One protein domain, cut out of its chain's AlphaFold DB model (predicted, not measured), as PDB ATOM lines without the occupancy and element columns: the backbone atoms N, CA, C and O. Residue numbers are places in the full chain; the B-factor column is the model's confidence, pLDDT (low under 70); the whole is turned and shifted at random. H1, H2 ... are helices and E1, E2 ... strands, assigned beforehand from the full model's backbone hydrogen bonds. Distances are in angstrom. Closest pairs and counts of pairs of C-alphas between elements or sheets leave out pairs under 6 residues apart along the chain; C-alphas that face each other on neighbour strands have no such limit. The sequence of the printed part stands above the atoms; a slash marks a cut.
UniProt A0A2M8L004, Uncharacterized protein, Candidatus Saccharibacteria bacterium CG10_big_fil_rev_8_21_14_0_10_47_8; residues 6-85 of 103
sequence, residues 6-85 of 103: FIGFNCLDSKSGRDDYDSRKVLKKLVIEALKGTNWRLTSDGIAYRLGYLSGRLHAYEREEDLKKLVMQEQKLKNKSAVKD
ATOM      1  N   PHE A   6      99.861 215.713 150.926       93.38
ATOM      2  CA  PHE A   6      99.081 215.084 151.987       93.38
ATOM      3  C   PHE A   6      97.669 215.664 152.018       93.38
ATOM      4  O   PHE A   6      97.504 216.874 152.163       93.38
ATOM      5  N   ILE A   7      96.655 214.804 151.920       94.62
ATOM      6  CA  ILE A   7      95.244 215.202 151.977       94.62
ATOM      7  C   ILE A   7      94.556 214.488 153.134       94.62
ATOM      8  O   ILE A   7      94.601 213.263 153.240       94.62
ATOM      9  N   GLY A   8      93.914 215.261 154.008       95.62
ATOM     10  CA  GLY A   8      93.047 214.734 155.059       95.62
ATOM     11  C   GLY A   8      91.661 214.386 154.522       95.62
ATOM     12  O   GLY A   8      91.129 215.093 153.669       95.62
ATOM     13  N   PHE A   9      91.058 213.325 155.048       95.19
ATOM     14  CA  PHE A   9      89.670 212.968 154.770       95.19
ATOM     15  C   PHE A   9      88.903 212.722 156.065       95.19
ATOM     16  O   PHE A   9      89.483 212.344 157.085       95.19
ATOM     17  N   ASN A  10      87.586 212.900 155.986       94.75
ATOM     18  CA  ASN A  10      86.642 212.575 157.045       94.75
ATOM     19  C   ASN A  10      85.405 211.923 156.422       94.75
ATOM     20  O   ASN A  10      84.941 212.368 155.372       94.75
ATOM     21  N   CYS A  11      84.854 210.900 157.065       92.38
ATOM     22  CA  CYS A  11      83.580 210.307 156.680       92.38
ATOM     23  C   CYS A  11      82.765 209.898 157.909       92.38
ATOM     24  O   CYS A  11      83.314 209.573 158.962       92.38
ATOM     25  N   LEU A  12      81.443 209.944 157.770       92.44
ATOM     26  CA  LEU A  12      80.511 209.490 158.796       92.44
ATOM     27  C   LEU A  12      80.362 207.967 158.711       92.44
ATOM     28  O   LEU A  12      80.135 207.422 157.629       92.44
ATOM     29  N   ASP A  13      80.461 207.282 159.845       89.56
ATOM     30  CA  ASP A  13      80.150 205.863 159.948       89.56
ATOM     31  C   ASP A  13      78.634 205.669 159.955       89.56
ATOM     32  O   ASP A  13      77.931 206.011 160.904       89.56
ATOM     33  N   SER A  14      78.118 205.118 158.859       83.56
ATOM     34  CA  SER A  14      76.685 204.937 158.654       83.56
ATOM     35  C   SER A  14      76.091 203.779 159.462       83.56
ATOM     36  O   SER A  14      74.879 203.576 159.418       83.56
ATOM     37  N   LYS A  15      76.912 202.962 160.139       83.00
ATOM     38  CA  LYS A  15      76.440 201.795 160.893       83.00
ATOM     39  C   LYS A  15      76.479 202.052 162.393       83.00
ATOM     40  O   LYS A  15      77.506 201.876 163.042       83.00
ATOM     41  N   SER A  16      75.317 202.366 162.960       70.19
ATOM     42  CA  SER A  16      75.118 202.381 164.409       70.19
ATOM     43  C   SER A  16      75.266 200.963 164.975       70.19
ATOM     44  O   SER A  16      74.531 200.062 164.574       70.19
ATOM     45  N   GLY A  17      76.214 200.756 165.893       74.56
ATOM     46  CA  GLY A  17      76.415 199.482 166.603       74.56
ATOM     47  C   GLY A  17      77.619 198.653 166.153       74.56
ATOM     48  O   GLY A  17      77.856 197.586 166.712       74.56
ATOM     49  N   ARG A  18      78.397 199.120 165.169       80.19
ATOM     50  CA  ARG A  18      79.714 198.541 164.882       80.19
ATOM     51  C   ARG A  18      80.730 199.060 165.904       80.19
ATOM     52  O   ARG A  18      80.705 200.240 166.244       80.19
ATOM     53  N   ASP A  19      81.615 198.180 166.369       87.94
ATOM     54  CA  ASP A  19      82.732 198.585 167.220       87.94
ATOM     55  C   ASP A  19      83.714 199.492 166.458       87.94
ATOM     56  O   ASP A  19      83.955 199.319 165.259       87.94
ATOM     57  N   ASP A  20      84.313 200.435 167.180       88.00
ATOM     58  CA  ASP A  20      85.333 201.362 166.689       88.00
ATOM     59  C   ASP A  20      86.432 200.653 165.879       88.00
ATOM     60  O   ASP A  20      86.799 201.084 164.776       88.00
ATOM     61  N   TYR A  21      86.940 199.533 166.400       90.50
ATOM     62  CA  TYR A  21      88.008 198.774 165.765       90.50
ATOM     63  C   TYR A  21      87.567 198.232 164.405       90.50
ATOM     64  O   TYR A  21      88.300 198.341 163.414       90.50
ATOM     65  N   ASP A  22      86.357 197.682 164.338       91.25
ATOM     66  CA  ASP A  22      85.806 197.127 163.109       91.25
ATOM     67  C   ASP A  22      85.567 198.220 162.071       91.25
ATOM     68  O   ASP A  22      85.900 198.034 160.897       91.25
ATOM     69  N   SER A  23      85.056 199.381 162.483       92.44
ATOM     70  CA  SER A  23      84.830 200.523 161.591       92.44
ATOM     71  C   SER A  23      86.132 201.008 160.965       92.44
ATOM     72  O   SER A  23      86.234 201.123 159.737       92.44
ATOM     73  N   ARG A  24      87.173 201.189 161.786       94.31
ATOM     74  CA  ARG A  24      88.511 201.565 161.310       94.31
ATOM     75  C   ARG A  24      89.101 200.511 160.382       94.31
ATOM     76  O   ARG A  24      89.650 200.849 159.334       94.31
ATOM     77  N   LYS A  25      88.982 199.229 160.732       93.94
ATOM     78  CA  LYS A  25      89.529 198.112 159.949       93.94
ATOM     79  C   LYS A  25      88.846 197.968 158.593       93.94
ATOM     80  O   LYS A  25      89.531 197.740 157.593       93.94
ATOM     81  N   VAL A  26      87.522 198.103 158.545       93.25
ATOM     82  CA  VAL A  26      86.744 198.044 157.303       93.25
ATOM     83  C   VAL A  26      87.108 199.215 156.398       93.25
ATOM     84  O   VAL A  26      87.459 198.980 155.241       93.25
ATOM     85  N   LEU A  27      87.113 200.448 156.917       94.25
ATOM     86  CA  LEU A  27      87.483 201.608 156.107       94.25
ATOM     87  C   LEU A  27      88.936 201.521 155.628       94.25
ATOM     88  O   LEU A  27      89.201 201.763 154.456       94.25
ATOM     89  N   LYS A  28      89.869 201.093 156.489       95.00
ATOM     90  CA  LYS A  28      91.274 200.887 156.111       95.00
ATOM     91  C   LYS A  28      91.400 199.949 154.917       95.00
ATOM     92  O   LYS A  28      92.125 200.261 153.978       95.00
ATOM     93  N   LYS A  29      90.694 198.814 154.943       94.50
ATOM     94  CA  LYS A  29      90.684 197.868 153.821       94.50
ATOM     95  C   LYS A  29      90.111 198.510 152.561       94.50
ATOM     96  O   LYS A  29      90.765 198.453 151.531       94.50
ATOM     97  N   LEU A  30      88.946 199.150 152.651       94.69
ATOM     98  CA  LEU A  30      88.299 199.785 151.498       94.69
ATOM     99  C   LEU A  30      89.184 200.855 150.854       94.69
ATOM    100  O   LEU A  30      89.339 200.857 149.640       94.69
ATOM    101  N   VAL A  31      89.807 201.717 151.659       94.44
ATOM    102  CA  VAL A  31      90.723 202.751 151.168       94.44
ATOM    103  C   VAL A  31      91.945 202.117 150.508       94.44
ATOM    104  O   VAL A  31      92.294 202.493 149.398       94.44
ATOM    105  N   ILE A  32      92.585 201.129 151.142       93.25
ATOM    106  CA  ILE A  32      93.752 200.455 150.549       93.25
ATOM    107  C   ILE A  32      93.390 199.817 149.205       93.25
ATOM    108  O   ILE A  32      94.152 199.961 148.256       93.25
ATOM    109  N   GLU A  33      92.244 199.140 149.116       93.25
ATOM    110  CA  GLU A  33      91.769 198.525 147.874       93.25
ATOM    111  C   GLU A  33      91.456 199.567 146.794       93.25
ATOM    112  O   GLU A  33      91.905 199.414 145.662       93.25
ATOM    113  N   ALA A  34      90.752 200.648 147.145       93.81
ATOM    114  CA  ALA A  34      90.387 201.713 146.211       93.81
ATOM    115  C   ALA A  34      91.605 202.467 145.652       93.81
ATOM    116  O   ALA A  34      91.553 202.981 144.539       93.81
ATOM    117  N   LEU A  35      92.702 202.533 146.412       93.00
ATOM    118  CA  LEU A  35      93.924 203.231 146.011       93.00
ATOM    119  C   LEU A  35      94.942 202.333 145.289       93.00
ATOM    120  O   LEU A  35      95.992 202.830 144.866       93.00
ATOM    121  N   LYS A  36      94.673 201.030 145.129       89.81
ATOM    122  CA  LYS A  36      95.561 200.124 144.380       89.81
ATOM    123  C   LYS A  36      95.794 200.636 142.961       89.81
ATOM    124  O   LYS A  36      94.858 201.043 142.282       89.81
ATOM    125  N   GLY A  37      97.046 200.595 142.503       86.12
ATOM    126  CA  GLY A  37      97.414 201.066 141.166       86.12
ATOM    127  C   GLY A  37      97.414 202.588 141.001       86.12
ATOM    128  O   GLY A  37      97.749 203.076 139.926       86.12
ATOM    129  N   THR A  38      97.076 203.349 142.045       92.25
ATOM    130  CA  THR A  38      97.240 204.807 142.064       92.25
ATOM    131  C   THR A  38      98.551 205.188 142.750       92.25
ATOM    132  O   THR A  38      99.157 204.386 143.466       92.25
ATOM    133  N   ASN A  39      98.966 206.445 142.598       93.00
ATOM    134  CA  ASN A  39     100.086 207.030 143.334       93.00
ATOM    135  C   ASN A  39      99.726 207.476 144.765       93.00
ATOM    136  O   ASN A  39     100.527 208.153 145.404       93.00
ATOM    137  N   TRP A  40      98.552 207.100 145.279       94.31
ATOM    138  CA  TRP A  40      98.082 207.462 146.615       94.31
ATOM    139  C   TRP A  40      98.233 206.308 147.600       94.31
ATOM    140  O   TRP A  40      97.984 205.148 147.266       94.31
ATOM    141  N   ARG A  41      98.587 206.609 148.850       93.69
ATOM    142  CA  ARG A  41      98.625 205.640 149.954       93.69
ATOM    143  C   ARG A  41      98.033 206.223 151.225       93.69
ATOM    144  O   ARG A  41      98.146 207.415 151.486       93.69
ATOM    145  N   LEU A  42      97.423 205.365 152.039       94.69
ATOM    146  CA  LEU A  42      97.049 205.723 153.406       94.69
ATOM    147  C   LEU A  42      98.325 205.934 154.232       94.69
ATOM    148  O   LEU A  42      99.237 205.105 154.162       94.69
ATOM    149  N   THR A  43      98.393 207.017 155.007       93.62
ATOM    150  CA  THR A  43      99.555 207.289 155.864       93.62
ATOM    151  C   THR A  43      99.698 206.246 156.978       93.62
ATOM    152  O   THR A  43      98.753 205.533 157.332       93.62
ATOM    153  N   SER A  44     100.898 206.156 157.561       89.12
ATOM    154  CA  SER A  44     101.201 205.241 158.671       89.12
ATOM    155  C   SER A  44     100.357 205.495 159.918       89.12
ATOM    156  O   SER A  44     100.099 204.557 160.668       89.12
ATOM    157  N   ASP A  45      99.882 206.728 160.111       90.25
ATOM    158  CA  ASP A  45      99.004 207.107 161.228       90.25
ATOM    159  C   ASP A  45      97.659 206.368 161.192       90.25
ATOM    160  O   ASP A  45      96.972 206.250 162.206       90.25
ATOM    161  N   GLY A  46      97.283 205.841 160.024       91.19
ATOM    162  CA  GLY A  46      96.074 205.059 159.845       91.19
ATOM    163  C   GLY A  46      94.803 205.904 159.871       91.19
ATOM    164  O   GLY A  46      94.750 207.011 159.337       91.19
ATOM    165  N   ILE A  47      93.748 205.314 160.429       95.19
ATOM    166  CA  ILE A  47      92.416 205.912 160.516       95.19
ATOM    167  C   ILE A  47      92.063 206.051 161.989       95.19
ATOM    168  O   ILE A  47      92.151 205.078 162.740       95.19
ATOM    169  N   ALA A  48      91.662 207.249 162.389       94.06
ATOM    170  CA  ALA A  48      91.100 207.536 163.694       94.06
ATOM    171  C   ALA A  48      89.575 207.426 163.641       94.06
ATOM    172  O   ALA A  48      88.964 207.601 162.587       94.06
ATOM    173  N   TYR A  49      88.968 207.141 164.787       93.50
ATOM    174  CA  TYR A  49      87.523 207.140 164.950       93.50
ATOM    175  C   TYR A  49      87.162 207.958 166.183       93.50
ATOM    176  O   TYR A  49      87.797 207.850 167.235       93.50
ATOM    177  N   ARG A  50      86.180 208.843 166.033       92.12
ATOM    178  CA  ARG A  50      85.696 209.705 167.109       92.12
ATOM    179  C   ARG A  50      84.257 210.109 166.835       92.12
ATOM    180  O   ARG A  50      83.980 210.720 165.811       92.12
ATOM    181  N   LEU A  51      83.361 209.819 167.780       89.69
ATOM    182  CA  LEU A  51      81.950 210.236 167.737       89.69
ATOM    183  C   LEU A  51      81.234 209.851 166.427       89.69
ATOM    184  O   LEU A  51      80.499 210.655 165.859       89.69
ATOM    185  N   GLY A  52      81.484 208.645 165.911       89.81
ATOM    186  CA  GLY A  52      80.891 208.197 164.648       89.81
ATOM    187  C   GLY A  52      81.586 208.719 163.392       89.81
ATOM    188  O   GLY A  52      81.184 208.348 162.297       89.81
ATOM    189  N   TYR A  53      82.632 209.538 163.507       92.69
ATOM    190  CA  TYR A  53      83.433 209.977 162.368       92.69
ATOM    191  C   TYR A  53      84.731 209.193 162.272       92.69
ATOM    192  O   TYR A  53      85.449 209.032 163.257       92.69
ATOM    193  N   LEU A  54      85.047 208.766 161.056       94.62
ATOM    194  CA  LEU A  54      86.321 208.187 160.673       94.62
ATOM    195  C   LEU A  54      87.146 209.249 159.950       94.62
ATOM    196  O   LEU A  54      86.655 209.899 159.027       94.62
ATOM    197  N   SER A  55      88.404 209.414 160.341       96.12
ATOM    198  CA  SER A  55      89.303 210.395 159.735       96.12
ATOM    199  C   SER A  55      90.686 209.816 159.497       96.12
ATOM    200  O   SER A  55      91.121 208.891 160.181       96.12
ATOM    201  N   GLY A  56      91.389 210.338 158.502       95.88
ATOM    202  CA  GLY A  56      92.727 209.871 158.160       95.88
ATOM    203  C   GLY A  56      93.404 210.785 157.156       95.88
ATOM    204  O   GLY A  56      92.866 211.828 156.775       95.88
ATOM    205  N   ARG A  57      94.607 210.398 156.732       96.69
ATOM    206  CA  ARG A  57      95.382 211.140 155.733       96.69
ATOM    207  C   ARG A  57      95.844 210.223 154.613       96.69
ATOM    208  O   ARG A  57      96.207 209.070 154.843       96.69
ATOM    209  N   LEU A  58      95.841 210.758 153.403       95.62
ATOM    210  CA  LEU A  58      96.409 210.140 152.217       95.62
ATOM    211  C   LEU A  58      97.677 210.888 151.822       95.62
ATOM    212  O   LEU A  58      97.729 212.111 151.919       95.62
ATOM    213  N   HIS A  59      98.677 210.147 151.365       94.44
ATOM    214  CA  HIS A  59      99.933 210.642 150.818       94.44
ATOM    215  C   HIS A  59      99.978 210.308 149.327       94.44
ATOM    216  O   HIS A  59      99.845 209.138 148.961       94.44
ATOM    217  N   ALA A  60     100.135 211.322 148.479       93.75
ATOM    218  CA  ALA A  60     100.397 211.152 147.058       93.75
ATOM    219  C   ALA A  60     101.893 211.290 146.771       93.75
ATOM    220  O   ALA A  60     102.517 212.295 147.123       93.75
ATOM    221  N   TYR A  61     102.441 210.289 146.088       91.38
ATOM    222  CA  TYR A  61     103.802 210.331 145.574       91.38
ATOM    223  C   TYR A  61     103.822 211.062 144.230       91.38
ATOM    224  O   TYR A  61     103.135 210.664 143.285       91.38
ATOM    225  N   GLU A  62     104.636 212.112 144.133       90.19
ATOM    226  CA  GLU A  62     104.865 212.853 142.881       90.19
ATOM    227  C   GLU A  62     106.248 212.586 142.276       90.19
ATOM    228  O   GLU A  62     106.475 212.822 141.092       90.19
ATOM    229  N   ARG A  63     107.201 212.108 143.082       90.12
ATOM    230  CA  ARG A  63     108.578 211.891 142.635       90.12
ATOM    231  C   ARG A  63     108.669 210.631 141.789       90.12
ATOM    232  O   ARG A  63     108.223 209.562 142.200       90.12
ATOM    233  N   GLU A  64     109.330 210.746 140.641       87.62
ATOM    234  CA  GLU A  64     109.498 209.640 139.696       87.62
ATOM    235  C   GLU A  64     110.147 208.407 140.344       87.62
ATOM    236  O   GLU A  64     109.714 207.278 140.120       87.62
ATOM    237  N   GLU A  65     111.155 208.610 141.192       87.94
ATOM    238  CA  GLU A  65     111.828 207.527 141.914       87.94
ATOM    239  C   GLU A  65     110.877 206.756 142.837       87.94
ATOM    240  O   GLU A  65     110.954 205.529 142.930       87.94
ATOM    241  N   ASP A  66     109.960 207.456 143.503       87.38
ATOM    242  CA  ASP A  66     109.020 206.847 144.439       87.38
ATOM    243  C   ASP A  66     107.867 206.161 143.702       87.38
ATOM    244  O   ASP A  66     107.464 205.062 144.084       87.38
ATOM    245  N   LEU A  67     107.432 206.720 142.568       89.00
ATOM    246  CA  LEU A  67     106.509 206.056 141.645       89.00
ATOM    247  C   LEU A  67     107.101 204.750 141.097       89.00
ATOM    248  O   LEU A  67     106.429 203.717 141.112       89.00
ATOM    249  N   LYS A  68     108.374 204.757 140.675       87.69
ATOM    250  CA  LYS A  68     109.078 203.542 140.227       87.69
ATOM    251  C   LYS A  68     109.106 202.484 141.328       87.69
ATOM    252  O   LYS A  68     108.735 201.337 141.079       87.69
ATOM    253  N   LYS A  69     109.482 202.859 142.557       88.44
ATOM    254  CA  LYS A  69     109.477 201.939 143.711       88.44
ATOM    255  C   LYS A  69     108.082 201.370 143.973       88.44
ATOM    256  O   LYS A  69     107.958 200.166 144.197       88.44
ATOM    257  N   LEU A  70     107.048 202.208 143.916       87.75
ATOM    258  CA  LEU A  70     105.657 201.824 144.145       87.75
ATOM    259  C   LEU A  70     105.185 200.782 143.120       87.75
ATOM    260  O   LEU A  70     104.677 199.729 143.507       87.75
ATOM    261  N   VAL A  71     105.436 201.016 141.830       86.75
ATOM    262  CA  VAL A  71     105.077 200.074 140.757       86.75
ATOM    263  C   VAL A  71     105.854 198.761 140.885       86.75
ATOM    264  O   VAL A  71     105.267 197.681 140.793       86.75
ATOM    265  N   MET A  72     107.161 198.825 141.161       86.56
ATOM    266  CA  MET A  72     107.979 197.622 141.358       86.56
ATOM    267  C   MET A  72     107.495 196.781 142.547       86.56
ATOM    268  O   MET A  72     107.510 195.550 142.483       86.56
ATOM    269  N   GLN A  73     107.065 197.416 143.641       84.19
ATOM    270  CA  GLN A  73     106.491 196.719 144.795       84.19
ATOM    271  C   GLN A  73     105.164 196.036 144.443       84.19
ATOM    272  O   GLN A  73     104.978 194.866 144.781       84.19
ATOM    273  N   GLU A  74     104.270 196.720 143.725       82.00
ATOM    274  CA  GLU A  74     103.000 196.137 143.277       82.00
ATOM    275  C   GLU A  74     103.209 194.941 142.333       82.00
ATOM    276  O   GLU A  74     102.543 193.916 142.480       82.00
ATOM    277  N   GLN A  75     104.169 195.022 141.407       80.06
ATOM    278  CA  GLN A  75     104.522 193.910 140.515       80.06
ATOM    279  C   GLN A  75     105.086 192.707 141.283       80.06
ATOM    280  O   GLN A  75     104.662 191.576 141.055       80.06
ATOM    281  N   LYS A  76     105.990 192.934 142.246       76.94
ATOM    282  CA  LYS A  76     106.515 191.862 143.112       76.94
ATOM    283  C   LYS A  76     105.405 191.180 143.914       76.94
ATOM    284  O   LYS A  76     105.418 189.957 144.052       76.94
ATOM    285  N   LEU A  77     104.441 191.950 144.423       73.25
ATOM    286  CA  LEU A  77     103.271 191.418 145.127       73.25
ATOM    287  C   LEU A  77     102.396 190.562 144.204       73.25
ATOM    288  O   LEU A  77     102.017 189.463 144.597       73.25
ATOM    289  N   LYS A  78     102.126 191.015 142.971       73.00
ATOM    290  CA  LYS A  78     101.382 190.228 141.969       73.00
ATOM    291  C   LYS A  78     102.093 188.914 141.634       73.00
ATOM    292  O   LYS A  78     101.468 187.859 141.696       73.00
ATOM    293  N   ASN A  79     103.399 188.963 141.381       72.38
ATOM    294  CA  ASN A  79     104.185 187.774 141.043       72.38
ATOM    295  C   ASN A  79     104.229 186.769 142.206       72.38
ATOM    296  O   ASN A  79     104.094 185.571 141.989       72.38
ATOM    297  N   LYS A  80     104.341 187.235 143.458       67.62
ATOM    298  CA  LYS A  80     104.320 186.355 144.641       67.62
ATOM    299  C   LYS A  80     102.957 185.692 144.873       67.62
ATOM    300  O   LYS A  80     102.915 184.583 145.392       67.62
ATOM    301  N   SER A  81     101.860 186.359 144.516       61.75
ATOM    302  CA  SER A  81     100.511 185.779 144.582       61.75
ATOM    303  C   SER A  81     100.275 184.737 143.486       61.75
ATOM    304  O   SER A  81      99.627 183.736 143.757       61.75
ATOM    305  N   ALA A  82     100.840 184.932 142.290       60.34
ATOM    306  CA  ALA A  82     100.738 183.980 141.178       60.34
ATOM    307  C   ALA A  82     101.546 182.687 141.405       60.34
ATOM    308  O   ALA A  82     101.170 181.631 140.917       60.34
ATOM    309  N   VAL A  83     102.634 182.750 142.179       59.81
ATOM    310  CA  VAL A  83     103.490 181.586 142.495       59.81
ATOM    311  C   VAL A  83     102.909 180.709 143.624       59.81
ATOM    312  O   VAL A  83     103.439 179.644 143.912       59.81
ATOM    313  N   LYS A  84     101.817 181.127 144.281       55.12
ATOM    314  CA  LYS A  84     101.217 180.414 145.427       55.12
ATOM    315  C   LYS A  84     100.167 179.355 145.068       55.12
ATOM    316  O   LYS A  84      99.515 178.852 145.981       55.12
ATOM    317  N   ASP A  85     100.007 179.013 143.794       53.62
ATOM    318  CA  ASP A  85      99.251 177.820 143.408       53.62
ATOM    319  C   ASP A  85     100.185 176.608 143.545       53.62
ATOM    320  O   ASP A  85     100.995 176.318 142.667       53.62
TER     321      ASP A  85
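AT A GLANCE: This is residues 6 to 85 of the 103 residues of an uncharacterized protein of Candidatus Saccharibacteria bacterium CG10_big_fil_rev_8_21_14_0_10_47_8 (UniProt A0A2M8L004). A strongly twisted sheet of three strands has H1 over one face, making two layers; the longer H2 stands at one end of this body, and residues 75 to 85 stick out free. The printed part has 80 residues, running E1, H1, E2, E3, H2; the sheet, E1 - E3 - E2, is antiparallel, the class mixed. It is loose, radius of gyration of the C-alphas 15.2 A, and flat, spanning 40 by 35 by 16 A.

IN THESE COORDINATES: E1, residues 6 to 12, begins at C-alpha (99.081, 215.084, 151.987) and measures 20.6 A. H1 is residues 20 to 34, 21.1 A. E2, residues 40 to 50, 24.1 A, bends by 78 degrees at residue 44. E3 is residues 53 to 60, 22.9 A. H2, residues 64 to 82, 27.2 A, ends at C-alpha (100.738, 183.980, 141.178).

HOW THE PARTS SIT: E1 and E3 have N 9 and O 56 within hydrogen-bond range, 2.9 A; the hairpin E2 and E3 has N 41 and O 59, 2.8 A. E1, H1 and E2 form a split strand-helix-strand unit, two strands that run the same way in one sheet with a helix between them along the chain and E3 between them in the sheet; its crossover is right-handed. H1's height over the sheet is 8.6 A; its closest C-alphas to E2 are Arg 24 and Ile 47, 5.9 A. H2 only grazes the sheet with residues 66 to 70, apart from H1. In both helices every O i to N i+4 pair is within range.

THE WHOLE: The farthest C-alphas, Leu 51 and Asp 85, are 44.1 A apart. The printed part has no cut and no long link; pLDDT is under 70 at residues 80 to 85.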